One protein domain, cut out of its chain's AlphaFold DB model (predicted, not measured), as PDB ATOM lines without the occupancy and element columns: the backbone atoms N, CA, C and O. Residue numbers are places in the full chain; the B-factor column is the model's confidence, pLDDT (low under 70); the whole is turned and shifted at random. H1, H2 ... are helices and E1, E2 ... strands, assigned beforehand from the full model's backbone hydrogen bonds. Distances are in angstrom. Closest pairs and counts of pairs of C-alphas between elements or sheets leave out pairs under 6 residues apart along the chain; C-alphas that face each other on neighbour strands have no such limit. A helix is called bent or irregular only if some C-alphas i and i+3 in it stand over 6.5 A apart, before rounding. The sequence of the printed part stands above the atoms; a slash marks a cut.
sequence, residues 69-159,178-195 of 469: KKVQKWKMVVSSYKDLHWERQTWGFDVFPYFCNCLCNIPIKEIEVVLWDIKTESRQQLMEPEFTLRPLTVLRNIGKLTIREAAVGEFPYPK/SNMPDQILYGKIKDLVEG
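This is residues 69 to 159 and 178 to 195 of the 469 residues of an uncharacterized protein of Monilinia laxa (UniProt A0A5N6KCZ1). A small sheet of three parallel strands, E1, E3 and E5, has a row of three helices, H1, H2 and H3, side by side: H2 covers E3, and H1 and H3 only graze the sheet. At one end, E1 runs on into the short strand E2, which pairs with E4, and residues 86 to 93 stick out. The printed part has 109 residues with five named strands and three named helices, in the order E1 E2 H1 E3 E4 H2 E5 H3; the class is mixed, helices and strands. The sheet's order is E1 E3 E5, and E2 and E4 are antiparallel. The whole is compact, with a radius of gyration of the C-alphas of 14.4 A and spans of 39 by 30 by 26 A.

Start with E1, residues 73 to 79, and look beside it for E3, residues 110 to 116: they are parallel, with N 76 and O 112 2.8 A apart, within hydrogen-bond range. On the other side of E3 find E5, residues 145 to 149, parallel to it, with N 113 and O 146 2.8 A apart, within hydrogen-bond range. E1 runs on into E2, residues 81 to 83, at 49 degrees across a break of 1 residue. E2 is antiparallel to E4, residues 124 to 126, with N 82 and O 125 2.9 A apart, within hydrogen-bond range. H2, residues 129 to 138, is on the sheet of E1, E3 and E5 at a height of 9.9 A, over E3 and along the strands at 22 degrees on the local plane. H2 is irregular, with C-alphas 132 and 135 7.4 A apart. H1, residues 95 to 103, touches H2 at a shallow tilt of 26 degrees, the same way; their closest C-alphas, of Pro 97 and Pro 135, are 4.9 A apart. H3, residues 183 to 194, touches H2 at a shallow tilt of 18 degrees, the same way; their closest C-alphas, of Thr 137 and Val 193, are 6.5 A apart. H1 and H3 are apart. Each O i to N i+4 pair is within hydrogen-bond range in H1 and H3; in H2 this holds for 2 of 6, and for 4 of 7 O i to N i+3 pairs.

Find C-alpha 73 at (91.151, -44.685, 44.332); from there E1 runs 19.8 A to C-alpha 79. E2 and E4 measure 6.2 A and 6.5 A, H1 12.3 A, E3 19.3 A, H2 16.1 A and E5 13.8 A. H3 measures 16.0 A and ends at C-alpha 194, (101.936, -42.690, 52.593).

The C-alphas farthest apart, of Pro 107 and Ser 122, are 41.0 A from each other. Residues 160 to 177 are not printed; C-alphas 159 and 178 stand 25.9 A apart across this cut. Look for the long link from E2 to H1, 11 residues. Mean pLDDT of the printed part is 84.1; residues 83 to 93, 118 to 123 and 156 to 159 are under 70.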
ATOM      1  N   LYS A  69      84.282 -48.587  51.531       86.69
ATOM      2  CA  LYS A  69      85.296 -49.634  51.754       86.69
ATOM      3  C   LYS A  69      85.761 -50.349  50.480       86.69
ATOM      4  O   LYS A  69      86.782 -51.027  50.504       86.69
ATOM      5  N   LYS A  70      85.018 -50.244  49.371       91.75
ATOM      6  CA  LYS A  70      85.353 -50.901  48.094       91.75
ATOM      7  C   LYS A  70      86.176 -50.015  47.160       91.75
ATOM      8  O   LYS A  70      86.754 -50.521  46.198       91.75
ATOM      9  N   VAL A  71      86.210 -48.707  47.405       94.31
ATOM     10  CA  VAL A  71      86.878 -47.743  46.529       94.31
ATOM     11  C   VAL A  71      88.357 -47.669  46.894       94.31
ATOM     12  O   VAL A  71      88.724 -47.270  47.993       94.31
ATOM     13  N   GLN A  72      89.218 -48.048  45.949       94.50
ATOM     14  CA  GLN A  72      90.675 -48.048  46.144       94.50
ATOM     15  C   GLN A  72      91.350 -46.758  45.674       94.50
ATOM     16  O   GLN A  72      92.528 -46.556  45.963       94.50
ATOM     17  N   LYS A  73      90.639 -45.929  44.904       97.31
ATOM     18  CA  LYS A  73      91.151 -44.685  44.332       97.31
ATOM     19  C   LYS A  73      90.147 -43.569  44.542       97.31
ATOM     20  O   LYS A  73      89.016 -43.685  44.074       97.31
ATOM     21  N   TRP A  74      90.573 -42.505  45.202       96.25
ATOM     22  CA  TRP A  74      89.727 -41.357  45.500       96.25
ATOM     23  C   TRP A  74      90.250 -40.114  44.802       96.25
ATOM     24  O   TRP A  74      91.449 -39.858  44.803       96.25
ATOM     25  N   LYS A  75      89.332 -39.333  44.236       95.19
ATOM     26  CA  LYS A  75      89.586 -37.970  43.785       95.19
ATOM     27  C   LYS A  75      88.639 -37.054  44.540       95.19
ATOM     28  O   LYS A  75      87.426 -37.213  44.437       95.19
ATOM     29  N   MET A  76      89.196 -36.130  45.306       92.56
ATOM     30  CA  MET A  76      88.454 -35.215  46.166       92.56
ATOM     31  C   MET A  76      88.674 -33.798  45.674       92.56
ATOM     32  O   MET A  76      89.811 -33.415  45.412       92.56
ATOM     33  N   VAL A  77      87.602 -33.020  45.570       90.31
ATOM     34  CA  VAL A  77      87.703 -31.587  45.295       90.31
ATOM     35  C   VAL A  77      87.418 -30.848  46.589       90.31
ATOM     36  O   VAL A  77      86.339 -31.003  47.157       90.31
ATOM     37  N   VAL A  78      88.397 -30.083  47.064       89.50
ATOM     38  CA  VAL A  78      88.338 -29.396  48.355       89.50
ATOM     39  C   VAL A  78      88.398 -27.896  48.108       89.50
ATOM     40  O   VAL A  78      89.298 -27.403  47.426       89.50
ATOM     41  N   SER A  79      87.423 -27.174  48.656       85.25
ATOM     42  CA  SER A  79      87.446 -25.713  48.688       85.25
ATOM     43  C   SER A  79      88.350 -25.251  49.824       85.25
ATOM     44  O   SER A  79      88.257 -25.763  50.937       85.25
ATOM     45  N   SER A  80      89.200 -24.267  49.557       82.25
ATOM     46  CA  SER A  80      90.110 -23.686  50.544       82.25
ATOM     47  C   SER A  80      89.597 -22.386  51.153       82.25
ATOM     48  O   SER A  80      90.378 -21.500  51.484       82.25
ATOM     49  N   TYR A  81      88.283 -22.228  51.253       78.94
ATOM     50  CA  TYR A  81      87.667 -20.984  51.691       78.94
ATOM     51  C   TYR A  81      86.859 -21.179  52.959       78.94
ATOM     52  O   TYR A  81      86.040 -22.092  53.050       78.94
ATOM     53  N   LYS A  82      87.044 -20.252  53.900       75.75
ATOM     54  CA  LYS A  82      86.157 -20.082  55.043       75.75
ATOM     55  C   LYS A  82      85.168 -18.975  54.705       75.75
ATOM     56  O   LYS A  82      85.554 -17.837  54.424       75.75
ATOM     57  N   ASP A  83      83.886 -19.312  54.705       69.25
ATOM     58  CA  ASP A  83      82.836 -18.305  54.603       69.25
ATOM     59  C   ASP A  83      82.755 -17.551  55.945       69.25
ATOM     60  O   ASP A  83      82.629 -18.155  57.014       69.25
ATOM     61  N   LEU A  84      82.922 -16.224  55.896       63.25
ATOM     62  CA  LEU A  84      82.968 -15.352  57.074       63.25
ATOM     63  C   LEU A  84      81.576 -14.967  57.600       63.25
ATOM     64  O   LEU A  84      81.477 -14.443  58.708       63.25
ATOM     65  N   HIS A  85      80.508 -15.174  56.821       56.53
ATOM     66  CA  HIS A  85      79.175 -14.634  57.125       56.53
ATOM     67  C   HIS A  85      78.055 -15.669  57.208       56.53
ATOM     68  O   HIS A  85      76.931 -15.322  57.583       56.53
ATOM     69  N   TRP A  86      78.318 -16.931  56.893       52.94
ATOM     70  CA  TRP A  86      77.311 -17.977  57.006       52.94
ATOM     71  C   TRP A  86      77.056 -18.409  58.465       52.94
ATOM     72  O   TRP A  86      77.416 -19.491  58.909       52.94
ATOM     73  N   GLU A  87      76.247 -17.627  59.184       46.56
ATOM     74  CA  GLU A  87      75.476 -18.087  60.361       46.56
ATOM     75  C   GLU A  87      74.459 -19.206  60.017       46.56
ATOM     76  O   GLU A  87      73.554 -19.516  60.791       46.56
ATOM     77  N   ARG A  88      74.550 -19.802  58.825       43.12
ATOM     78  CA  ARG A  88      73.750 -20.929  58.356       43.12
ATOM     79  C   ARG A  88      74.643 -21.859  57.561       43.12
ATOM     80  O   ARG A  88      74.667 -21.805  56.332       43.12
ATOM     81  N   GLN A  89      75.330 -22.742  58.277       44.06
ATOM     82  CA  GLN A  89      75.869 -23.940  57.667       44.06
ATOM     83  C   GLN A  89      74.735 -24.848  57.207       44.06
ATOM     84  O   GLN A  89      74.264 -25.706  57.940       44.06
ATOM     85  N   THR A  90      74.235 -24.633  55.990       41.44
ATOM     86  CA  THR A  90      73.265 -25.552  55.374       41.44
ATOM     87  C   THR A  90      73.908 -26.877  54.959       41.44
ATOM     88  O   THR A  90      73.192 -27.841  54.712       41.44
ATOM     89  N   TRP A  91      75.243 -26.950  54.967       42.06
ATOM     90  CA  TRP A  91      76.024 -28.187  54.976       42.06
ATOM     91  C   TRP A  91      76.753 -28.247  56.321       42.06
ATOM     92  O   TRP A  91      77.902 -27.839  56.427       42.06
ATOM     93  N   GLY A  92      76.019 -28.623  57.371       43.50
ATOM     94  CA  GLY A  92      76.416 -28.522  58.782       43.50
ATOM     95  C   GLY A  92      77.507 -29.486  59.251       43.50
ATOM     96  O   GLY A  92      77.420 -29.972  60.370       43.50
ATOM     97  N   PHE A  93      78.499 -29.787  58.415       51.75
ATOM     98  CA  PHE A  93      79.624 -30.642  58.774       51.75
ATOM     99  C   PHE A  93      80.885 -30.185  58.051       51.75
ATOM    100  O   PHE A  93      80.849 -29.903  56.851       51.75
ATOM    101  N   ASP A  94      82.018 -30.226  58.747       70.44
ATOM    102  CA  ASP A  94      83.328 -30.303  58.117       70.44
ATOM    103  C   ASP A  94      83.458 -31.660  57.402       70.44
ATOM    104  O   ASP A  94      84.026 -32.638  57.896       70.44
ATOM    105  N   VAL A  95      82.853 -31.733  56.211       80.81
ATOM    106  CA  VAL A  95      82.727 -32.962  55.411       80.81
ATOM    107  C   VAL A  95      84.095 -33.576  55.133       80.81
ATOM    108  O   VAL A  95      84.215 -34.796  55.060       80.81
ATOM    109  N   PHE A  96      85.133 -32.750  54.985       87.62
ATOM    110  CA  PHE A  96      86.470 -33.225  54.659       87.62
ATOM    111  C   PHE A  96      87.165 -33.949  55.832       87.62
ATOM    112  O   PHE A  96      87.563 -35.100  55.626       87.62
ATOM    113  N   PRO A  97      87.249 -33.384  57.057       87.88
ATOM    114  CA  PRO A  97      87.574 -34.129  58.280       87.88
ATOM    115  C   PRO A  97      86.797 -35.426  58.455       87.88
ATOM    116  O   PRO A  97      87.402 -36.489  58.600       87.88
ATOM    117  N   TYR A  98      85.467 -35.367  58.368       85.12
ATOM    118  CA  TYR A  98      84.623 -36.550  58.531       85.12
ATOM    119  C   TYR A  98      84.945 -37.639  57.498       85.12
ATOM    120  O   TYR A  98      85.080 -38.822  57.826       85.12
ATOM    121  N   PHE A  99      85.121 -37.238  56.240       89.00
ATOM    122  CA  PHE A  99      85.496 -38.145  55.168       89.00
ATOM    123  C   PHE A  99      86.862 -38.792  55.425       89.00
ATOM    124  O   PHE A  99      86.991 -40.007  55.291       89.00
ATOM    125  N   CYS A 100      87.866 -38.017  55.846       92.00
ATOM    126  CA  CYS A 100      89.189 -38.549  56.172       92.00
ATOM    127  C   CYS A 100      89.134 -39.539  57.347       92.00
ATOM    128  O   CYS A 100      89.731 -40.612  57.263       92.00
ATOM    129  N   ASN A 101      88.346 -39.249  58.385       88.06
ATOM    130  CA  ASN A 101      88.099 -40.187  59.483       88.06
ATOM    131  C   ASN A 101      87.467 -41.498  59.000       88.06
ATOM    132  O   ASN A 101      87.872 -42.572  59.429       88.06
ATOM    133  N   CYS A 102      86.530 -41.448  58.051       87.81
ATOM    134  CA  CYS A 102      85.954 -42.665  57.471       87.81
ATOM    135  C   CYS A 102      86.979 -43.510  56.694       87.81
ATOM    136  O   CYS A 102      86.776 -44.714  56.519       87.81
ATOM    137  N   LEU A 103      88.051 -42.892  56.193       92.19
ATOM    138  CA  LEU A 103      89.077 -43.546  55.385       92.19
ATOM    139  C   LEU A 103      90.276 -44.067  56.187       92.19
ATOM    140  O   LEU A 103      91.006 -44.903  55.660       92.19
ATOM    141  N   CYS A 104      90.484 -43.622  57.432       89.94
ATOM    142  CA  CYS A 104      91.725 -43.859  58.185       89.94
ATOM    143  C   CYS A 104      92.083 -45.347  58.381       89.94
ATOM    144  O   CYS A 104      93.257 -45.689  58.482       89.94
ATOM    145  N   ASN A 105      91.086 -46.237  58.352       87.19
ATOM    146  CA  ASN A 105      91.245 -47.685  58.534       87.19
ATOM    147  C   ASN A 105      91.003 -48.501  57.249       87.19
ATOM    148  O   ASN A 105      90.790 -49.716  57.307       87.19
ATOM    149  N   ILE A 106      90.973 -47.854  56.079       91.50
ATOM    150  CA  ILE A 106      90.683 -48.503  54.796       91.50
ATOM    151  C   ILE A 106      91.969 -48.575  53.959       91.50
ATOM    152  O   ILE A 106      92.627 -47.555  53.768       91.50
ATOM    153  N   PRO A 107      92.322 -49.744  53.391       91.94
ATOM    154  CA  PRO A 107      93.473 -49.853  52.502       91.94
ATOM    155  C   PRO A 107      93.178 -49.156  51.167       91.94
ATOM    156  O   PRO A 107      92.451 -49.677  50.314       91.94
ATOM    157  N   ILE A 108      93.757 -47.974  50.974       95.69
ATOM    158  CA  ILE A 108      93.550 -47.139  49.788       95.69
ATOM    159  C   ILE A 108      94.840 -47.091  48.972       95.69
ATOM    160  O   ILE A 108      95.935 -46.898  49.493       95.69
ATOM    161  N   LYS A 109      94.714 -47.260  47.655       97.25
ATOM    162  CA  LYS A 109      95.864 -47.264  46.744       97.25
ATOM    163  C   LYS A 109      96.278 -45.867  46.317       97.25
ATOM    164  O   LYS A 109      97.458 -45.642  46.086       97.25
ATOM    165  N   GLU A 110      95.319 -44.965  46.129       98.19
ATOM    166  CA  GLU A 110      95.592 -43.636  45.585       98.19
ATOM    167  C   GLU A 110      94.557 -42.621  46.077       98.19
ATOM    168  O   GLU A 110      93.353 -42.886  46.032       98.19
ATOM    169  N   ILE A 111      95.031 -41.459  46.518       97.94
ATOM    170  CA  ILE A 111      94.205 -40.291  46.827       97.94
ATOM    171  C   ILE A 111      94.732 -39.103  46.025       97.94
ATOM    172  O   ILE A 111      95.904 -38.745  46.116       97.94
ATOM    173  N   GLU A 112      93.844 -38.478  45.262       97.75
ATOM    174  CA  GLU A 112      94.073 -37.220  44.564       97.75
ATOM    175  C   GLU A 112      93.239 -36.119  45.227       97.75
ATOM    176  O   GLU A 112      92.010 -36.181  45.245       97.75
ATOM    177  N   VAL A 113      93.905 -35.099  45.759       96.12
ATOM    178  CA  VAL A 113      93.290 -33.895  46.319       96.12
ATOM    179  C   VAL A 113      93.410 -32.780  45.291       96.12
ATOM    180  O   VAL A 113      94.508 -32.388  44.890       96.12
ATOM    181  N   VAL A 114      92.271 -32.261  44.868       94.38
ATOM    182  CA  VAL A 114      92.171 -31.157  43.926       94.38
ATOM    183  C   VAL A 114      91.729 -29.922  44.700       94.38
ATOM    184  O   VAL A 114      90.575 -29.821  45.118       94.38
ATOM    185  N   LEU A 115      92.663 -29.002  44.922       91.62
ATOM    186  CA  LEU A 115      92.408 -27.743  45.607       91.62
ATOM    187  C   LEU A 115      91.733 -26.771  44.652       91.62
ATOM    188  O   LEU A 115      92.238 -26.496  43.560       91.62
ATOM    189  N   TRP A 116      90.591 -26.243  45.075       85.88
ATOM    190  CA  TRP A 116      89.874 -25.250  44.302       85.88
ATOM    191  C   TRP A 116      90.020 -23.856  44.907       85.88
ATOM    192  O   TRP A 116      89.482 -23.551  45.969       85.88
ATOM    193  N   ASP A 117      90.703 -23.000  44.148       78.69
ATOM    194  CA  ASP A 117      90.673 -21.553  44.298       78.69
ATOM    195  C   ASP A 117      89.393 -20.929  43.681       78.69
ATOM    196  O   ASP A 117      89.317 -20.640  42.480       78.69
ATOM    197  N   ILE A 118      88.345 -20.758  44.491       68.69
ATOM    198  CA  ILE A 118      87.170 -19.961  44.139       68.69
ATOM    199  C   ILE A 118      87.536 -18.469  44.214       68.69
ATOM    200  O   ILE A 118      87.448 -17.828  45.256       68.69
ATOM    201  N   LYS A 119      87.883 -17.872  43.071       66.25
ATOM    202  CA  LYS A 119      88.065 -16.415  42.938       66.25
ATOM    203  C   LYS A 119      86.731 -15.653  42.937       66.25
ATOM    204  O   LYS A 119      86.484 -14.857  42.026       66.25
ATOM    205  N   THR A 120      85.824 -15.909  43.879       54.78
ATOM    206  CA  THR A 120      84.516 -15.236  43.883       54.78
ATOM    207  C   THR A 120      84.172 -14.594  45.216       54.78
ATOM    208  O   THR A 120      84.100 -15.250  46.244       54.78
ATOM    209  N   GLU A 121      83.851 -13.305  45.102       55.78
ATOM    210  CA  GLU A 121      83.211 -12.430  46.083       55.78
ATOM    211  C   GLU A 121      84.060 -12.017  47.296       55.78
ATOM    212  O   GLU A 121      84.763 -12.791  47.933       55.78
ATOM    213  N   SER A 122      83.974 -10.727  47.628       57.62
ATOM    214  CA  SER A 122      84.807  -9.997  48.598       57.62
ATOM    215  C   SER A 122      84.647 -10.420  50.066       57.62
ATOM    216  O   SER A 122      85.052  -9.682  50.962       57.62
ATOM    217  N   ARG A 123      84.011 -11.564  50.332       68.56
ATOM    218  CA  ARG A 123      83.547 -11.968  51.667       68.56
ATOM    219  C   ARG A 123      84.026 -13.345  52.115       68.56
ATOM    220  O   ARG A 123      83.742 -13.722  53.247       68.56
ATOM    221  N   GLN A 124      84.734 -14.084  51.266       70.94
ATOM    222  CA  GLN A 124      85.342 -15.358  51.645       70.94
ATOM    223  C   GLN A 124      86.812 -15.138  52.000       70.94
ATOM    224  O   GLN A 124      87.524 -14.413  51.303       70.94
ATOM    225  N   GLN A 125      87.264 -15.752  53.092       77.94
ATOM    226  CA  GLN A 125      88.671 -15.730  53.469       77.94
ATOM    227  C   GLN A 125      89.341 -17.001  52.957       77.94
ATOM    228  O   GLN A 125      88.905 -18.109  53.274       77.94
ATOM    229  N   LEU A 126      90.405 -16.830  52.173       82.00
ATOM    230  CA  LEU A 126      91.268 -17.936  51.786       82.00
ATOM    231  C   LEU A 126      91.909 -18.525  53.049       82.00
ATOM    232  O   LEU A 126      92.560 -17.806  53.810       82.00
ATOM    233  N   MET A 127      91.696 -19.816  53.275       85.19
ATOM    234  CA  MET A 127      92.366 -20.577  54.322       85.19
ATOM    235  C   MET A 127      93.774 -20.925  53.867       85.19
ATOM    236  O   MET A 127      93.989 -21.238  52.698       85.19
ATOM    237  N   GLU A 128      94.732 -20.907  54.791       89.31
ATOM    238  CA  GLU A 128      96.077 -21.361  54.458       89.31
ATOM    239  C   GLU A 128      96.069 -22.870  54.148       89.31
ATOM    240  O   GLU A 128      95.306 -23.621  54.772       89.31
ATOM    241  N   PRO A 129      96.932 -23.342  53.229       91.44
ATOM    242  CA  PRO A 129      96.980 -24.750  52.836       91.44
ATOM    243  C   PRO A 129      97.175 -25.707  54.015       91.44
ATOM    244  O   PRO A 129      96.671 -26.828  53.977       91.44
ATOM    245  N   GLU A 130      97.873 -25.267  55.067       91.88
ATOM    246  CA  GLU A 130      98.067 -26.045  56.292       91.88
ATOM    247  C   GLU A 130      96.734 -26.416  56.947       91.88
ATOM    248  O   GLU A 130      96.534 -27.582  57.272       91.88
ATOM    249  N   PHE A 131      95.794 -25.473  57.062       89.50
ATOM    250  CA  PHE A 131      94.468 -25.742  57.620       89.50
ATOM    251  C   PHE A 131      93.607 -26.558  56.657       89.50
ATOM    252  O   PHE A 131      92.969 -27.522  57.072       89.50
ATOM    253  N   THR A 132      93.612 -26.220  55.361       91.00
ATOM    254  CA  THR A 132      92.800 -26.935  54.361       91.00
ATOM    255  C   THR A 132      93.183 -28.409  54.256       91.00
ATOM    256  O   THR A 132      92.308 -29.250  54.081       91.00
ATOM    257  N   LEU A 133      94.474 -28.738  54.347       94.50
ATOM    258  CA  LEU A 133      94.982 -30.100  54.161       94.50
ATOM    259  C   LEU A 133      95.183 -30.874  55.468       94.50
ATOM    260  O   LEU A 133      95.434 -32.080  55.422       94.50
ATOM    261  N   ARG A 134      95.040 -30.217  56.623       93.62
ATOM    262  CA  ARG A 134      95.153 -30.830  57.954       93.62
ATOM    263  C   ARG A 134      94.359 -32.132  58.116       93.62
ATOM    264  O   ARG A 134      94.912 -33.063  58.699       93.62
ATOM    265  N   PRO A 135      93.143 -32.289  57.560       94.25
ATOM    266  CA  PRO A 135      92.389 -33.537  57.676       94.25
ATOM    267  C   PRO A 135      93.099 -34.769  57.113       94.25
ATOM    268  O   PRO A 135      92.852 -35.881  57.560       94.25
ATOM    269  N   LEU A 136      94.027 -34.600  56.170       95.44
ATOM    270  CA  LEU A 136      94.801 -35.717  55.629       95.44
ATOM    271  C   LEU A 136      95.747 -36.330  56.669       95.44
ATOM    272  O   LEU A 136      96.166 -37.473  56.517       95.44
ATOM    273  N   THR A 137      96.069 -35.605  57.743       94.00
ATOM    274  CA  THR A 137      97.021 -36.055  58.769       94.00
ATOM    275  C   THR A 137      96.559 -37.280  59.558       94.00
ATOM    276  O   THR A 137      97.402 -37.907  60.203       94.00
ATOM    277  N   VAL A 138      95.284 -37.682  59.466       93.56
ATOM    278  CA  VAL A 138      94.774 -38.925  60.078       93.56
ATOM    279  C   VAL A 138      94.893 -40.161  59.177       93.56
ATOM    280  O   VAL A 138      94.631 -41.274  59.625       93.56
ATOM    281  N   LEU A 139      95.270 -39.997  57.906       95.31
ATOM    282  CA  LEU A 139      95.388 -41.100  56.947       95.31
ATOM    283  C   LEU A 139      96.776 -41.736  57.017       95.31
ATOM    284  O   LEU A 139      97.767 -41.021  57.137       95.31
ATOM    285  N   ARG A 140      96.856 -43.063  56.899       96.06
ATOM    286  CA  ARG A 140      98.118 -43.821  56.849       96.06
ATOM    287  C   ARG A 140      98.070 -44.902  55.787       96.06
ATOM    288  O   ARG A 140      96.992 -45.360  55.411       96.06
ATOM    289  N   ASN A 141      99.249 -45.351  55.365       96.44
ATOM    290  CA  ASN A 141      99.433 -46.464  54.435       96.44
ATOM    291  C   ASN A 141      98.717 -46.270  53.086       96.44
ATOM    292  O   ASN A 141      98.287 -47.241  52.453       96.44
ATOM    293  N   ILE A 142      98.560 -45.023  52.638       96.94
ATOM    294  CA  ILE A 142      98.005 -44.732  51.318       96.94
ATOM    295  C   ILE A 142      99.092 -44.981  50.276       96.94
ATOM    296  O   ILE A 142     100.191 -44.453  50.383       96.94
ATOM    297  N   GLY A 143      98.795 -45.753  49.230       97.12
ATOM    298  CA  GLY A 143      99.822 -46.103  48.239       97.12
ATOM    299  C   GLY A 143     100.422 -44.903  47.492       97.12
ATOM    300  O   GLY A 143     101.586 -44.949  47.099       97.12
ATOM    301  N   LYS A 144      99.630 -43.849  47.261       98.19
ATOM    302  CA  LYS A 144     100.064 -42.621  46.586       98.19
ATOM    303  C   LYS A 144      99.146 -41.441  46.909       98.19
ATOM    304  O   LYS A 144      97.934 -41.544  46.703       98.19
ATOM    305  N   LEU A 145      99.719 -40.310  47.313       98.31
ATOM    306  CA  LEU A 145      99.036 -39.029  47.490       98.31
ATOM    307  C   LEU A 145      99.461 -38.018  46.415       98.31
ATOM    308  O   LEU A 145     100.642 -37.693  46.258       98.31
ATOM    309  N   THR A 146      98.487 -37.442  45.713       98.12
ATOM    310  CA  THR A 146      98.698 -36.303  44.808       98.12
ATOM    311  C   THR A 146      97.858 -35.111  45.241       98.12
ATOM    312  O   THR A 146      96.679 -35.254  45.538       98.12
ATOM    313  N   ILE A 147      98.464 -33.923  45.262       97.31
ATOM    314  CA  ILE A 147      97.774 -32.658  45.536       97.31
ATOM    315  C   ILE A 147      98.049 -31.730  44.360       97.31
ATOM    316  O   ILE A 147      99.197 -31.609  43.930       97.31
ATOM    317  N   ARG A 148      97.007 -31.110  43.810       95.50
ATOM    318  CA  ARG A 148      97.132 -30.150  42.708       95.50
ATOM    319  C   ARG A 148      95.980 -29.158  42.692       95.50
ATOM    320  O   ARG A 148      94.959 -29.381  43.336       95.50
ATOM    321  N   GLU A 149      96.111 -28.115  41.885       92.06
ATOM    322  CA  GLU A 149      95.021 -27.175  41.626       92.06
ATOM    323  C   GLU A 149      93.979 -27.755  40.656       92.06
ATOM    324  O   GLU A 149      94.281 -28.584  39.783       92.06
ATOM    325  N   ALA A 150      92.733 -27.315  40.829       89.94
ATOM    326  CA  ALA A 150      91.620 -27.630  39.945       89.94
ATOM    327  C   ALA A 150      91.825 -27.030  38.551       89.94
ATOM    328  O   ALA A 150      92.122 -25.844  38.404       89.94
ATOM    329  N   ALA A 151      91.589 -27.831  37.509       88.38
ATOM    330  CA  ALA A 151      91.423 -27.273  36.173       88.38
ATOM    331  C   ALA A 151      90.026 -26.641  36.042       88.38
ATOM    332  O   ALA A 151      89.060 -27.119  36.635       88.38
ATOM    333  N   VAL A 152      89.900 -25.598  35.212       78.56
ATOM    334  CA  VAL A 152      88.677 -24.774  35.066       78.56
ATOM    335  C   VAL A 152      87.399 -25.599  34.812       78.56
ATOM    336  O   VAL A 152      86.315 -25.191  35.218       78.56
ATOM    337  N   GLY A 153      87.515 -26.765  34.167       79.62
ATOM    338  CA  GLY A 153      86.386 -27.641  33.832       79.62
ATOM    339  C   GLY A 153      86.120 -28.807  34.792       79.62
ATOM    340  O   GLY A 153      85.241 -29.612  34.505       79.62
ATOM    341  N   GLU A 154      86.871 -28.961  35.886       79.12
ATOM    342  CA  GLU A 154      86.726 -30.128  36.775       79.12
ATOM    343  C   GLU A 154      85.588 -30.014  37.785       79.12
ATOM    344  O   GLU A 154      85.221 -31.024  38.389       79.12
ATOM    345  N   PHE A 155      85.010 -28.823  37.963       71.44
ATOM    346  CA  PHE A 155      83.913 -28.652  38.900       71.44
ATOM    347  C   PHE A 155      82.539 -28.766  38.225       71.44
ATOM    348  O   PHE A 155      82.257 -28.036  37.270       71.44
ATOM    349  N   PRO A 156      81.640 -29.632  38.730       63.19
ATOM    350  CA  PRO A 156      80.255 -29.659  38.295       63.19
ATOM    351  C   PRO A 156      79.531 -28.441  38.881       63.19
ATOM    352  O   PRO A 156      78.980 -28.491  39.979       63.19
ATOM    353  N   TYR A 157      79.540 -27.318  38.165       61.34
ATOM    354  CA  TYR A 157      78.750 -26.158  38.566       61.34
ATOM    355  C   TYR A 157      77.259 -26.529  38.608       61.34
ATOM    356  O   TYR A 157      76.719 -27.057  37.628       61.34
ATOM    357  N   PRO A 158      76.532 -26.186  39.685       56.69
ATOM    358  CA  PRO A 158      75.105 -25.968  39.565       56.69
ATOM    359  C   PRO A 158      74.927 -24.845  38.537       56.69
ATOM    360  O   PRO A 158      75.387 -23.726  38.767       56.69
ATOM    361  N   LYS A 159      74.264 -25.130  37.408       55.03
ATOM    362  CA  LYS A 159      74.029 -24.191  36.285       55.03
ATOM    363  C   LYS A 159      73.529 -22.796  36.704       55.03
ATOM    364  O   LYS A 159      73.648 -21.835  35.958       55.03
ATOM    365  N   SER A 178      98.507 -18.486  44.766       82.50
ATOM    366  CA  SER A 178      98.171 -19.911  44.653       82.50
ATOM    367  C   SER A 178      97.944 -20.497  46.046       82.50
ATOM    368  O   SER A 178      98.709 -20.200  46.967       82.50
ATOM    369  N   ASN A 179      96.911 -21.331  46.190       85.44
ATOM    370  CA  ASN A 179      96.640 -22.053  47.432       85.44
ATOM    371  C   ASN A 179      97.339 -23.422  47.489       85.44
ATOM    372  O   ASN A 179      96.947 -24.314  48.238       85.44
ATOM    373  N   MET A 180      98.364 -23.631  46.667       93.62
ATOM    374  CA  MET A 180      99.168 -24.836  46.778       93.62
ATOM    375  C   MET A 180      99.998 -24.808  48.064       93.62
ATOM    376  O   MET A 180     100.570 -23.766  48.399       93.62
ATOM    377  N   PRO A 181     100.109 -25.943  48.780       94.50
ATOM    378  CA  PRO A 181     101.100 -26.069  49.836       94.50
ATOM    379  C   PRO A 181     102.498 -25.859  49.247       94.50
ATOM    380  O   PRO A 181     102.770 -26.245  48.106       94.50
ATOM    381  N   ASP A 182     103.398 -25.275  50.033       95.56
ATOM    382  CA  ASP A 182     104.804 -25.252  49.652       95.56
ATOM    383  C   ASP A 182     105.393 -26.679  49.615       95.56
ATOM    384  O   ASP A 182     104.793 -27.656  50.078       95.56
ATOM    385  N   GLN A 183     106.589 -26.814  49.040       96.62
ATOM    386  CA  GLN A 183     107.244 -28.114  48.876       96.62
ATOM    387  C   GLN A 183     107.509 -28.822  50.218       96.62
ATOM    388  O   GLN A 183     107.535 -30.053  50.263       96.62
ATOM    389  N   ILE A 184     107.712 -28.060  51.298       97.00
ATOM    390  CA  ILE A 184     108.035 -28.582  52.629       97.00
ATOM    391  C   ILE A 184     106.774 -29.186  53.254       97.00
ATOM    392  O   ILE A 184     106.784 -30.346  53.669       97.00
ATOM    393  N   LEU A 185     105.674 -28.431  53.267       96.06
ATOM    394  CA  LEU A 185     104.373 -28.871  53.753       96.06
ATOM    395  C   LEU A 185     103.848 -30.051  52.932       96.06
ATOM    396  O   LEU A 185     103.386 -31.034  53.510       96.06
ATOM    397  N   TYR A 186     103.964 -29.993  51.600       97.12
ATOM    398  CA  TYR A 186     103.578 -31.105  50.731       97.12
ATOM    399  C   TYR A 186     104.364 -32.379  51.056       97.12
ATOM    400  O   TYR A 186     103.755 -33.433  51.222       97.12
ATOM    401  N   GLY A 187     105.693 -32.280  51.196       97.81
ATOM    402  CA  GLY A 187     106.542 -33.407  51.593       97.81
ATOM    403  C   GLY A 187     106.109 -34.002  52.932       97.81
ATOM    404  O   GLY A 187     105.838 -35.193  53.009       97.81
ATOM    405  N   LYS A 188     105.915 -33.156  53.954       96.81
ATOM    406  CA  LYS A 188     105.466 -33.581  55.290       96.81
ATOM    407  C   LYS A 188     104.121 -34.312  55.253       96.81
ATOM    408  O   LYS A 188     103.987 -35.370  55.863       96.81
ATOM    409  N   ILE A 189     103.120 -33.761  54.565       96.81
ATOM    410  CA  ILE A 189     101.793 -34.390  54.461       96.81
ATOM    411  C   ILE A 189     101.894 -35.703  53.687       96.81
ATOM    412  O   ILE A 189     101.298 -36.695  54.095       96.81
ATOM    413  N   LYS A 190     102.661 -35.731  52.595       97.69
ATOM    414  CA  LYS A 190     102.854 -36.935  51.793       97.69
ATOM    415  C   LYS A 190     103.511 -38.055  52.596       97.69
ATOM    416  O   LYS A 190     102.974 -39.156  52.613       97.69
ATOM    417  N   ASP A 191     104.601 -37.760  53.298       97.50
ATOM    418  CA  ASP A 191     105.314 -38.736  54.125       97.50
ATOM    419  C   ASP A 191     104.415 -39.278  55.247       97.50
ATOM    420  O   ASP A 191     104.422 -40.477  55.524       97.50
ATOM    421  N   LEU A 192     103.589 -38.418  55.859       95.69
ATOM    422  CA  LEU A 192     102.602 -38.839  56.857       95.69
ATOM    423  C   LEU A 192     101.532 -39.758  56.262       95.69
ATOM    424  O   LEU A 192     101.222 -40.781  56.855       95.69
ATOM    425  N   VAL A 193     100.958 -39.394  55.114       96.75
ATOM    426  CA  VAL A 193      99.822 -40.101  54.501       96.75
ATOM    427  C   VAL A 193     100.236 -41.437  53.876       96.75
ATOM    428  O   VAL A 193      99.506 -42.424  53.981       96.75
ATOM    429  N   GLU A 194     101.397 -41.477  53.221       97.44
ATOM    430  CA  GLU A 194     101.936 -42.690  52.593       97.44
ATOM    431  C   GLU A 194     102.663 -43.600  53.602       97.44
ATOM    432  O   GLU A 194     102.794 -44.800  53.361       97.44
ATOM    433  N   GLY A 195     103.101 -43.054  54.741       96.38
ATOM    434  CA  GLY A 195     103.785 -43.783  55.808       96.38
ATOM    435  C   GLY A 195     102.866 -44.538  56.776       96.38
ATOM    436  O   GLY A 195     101.636 -44.464  56.716       96.38
TER     437      GLY A 195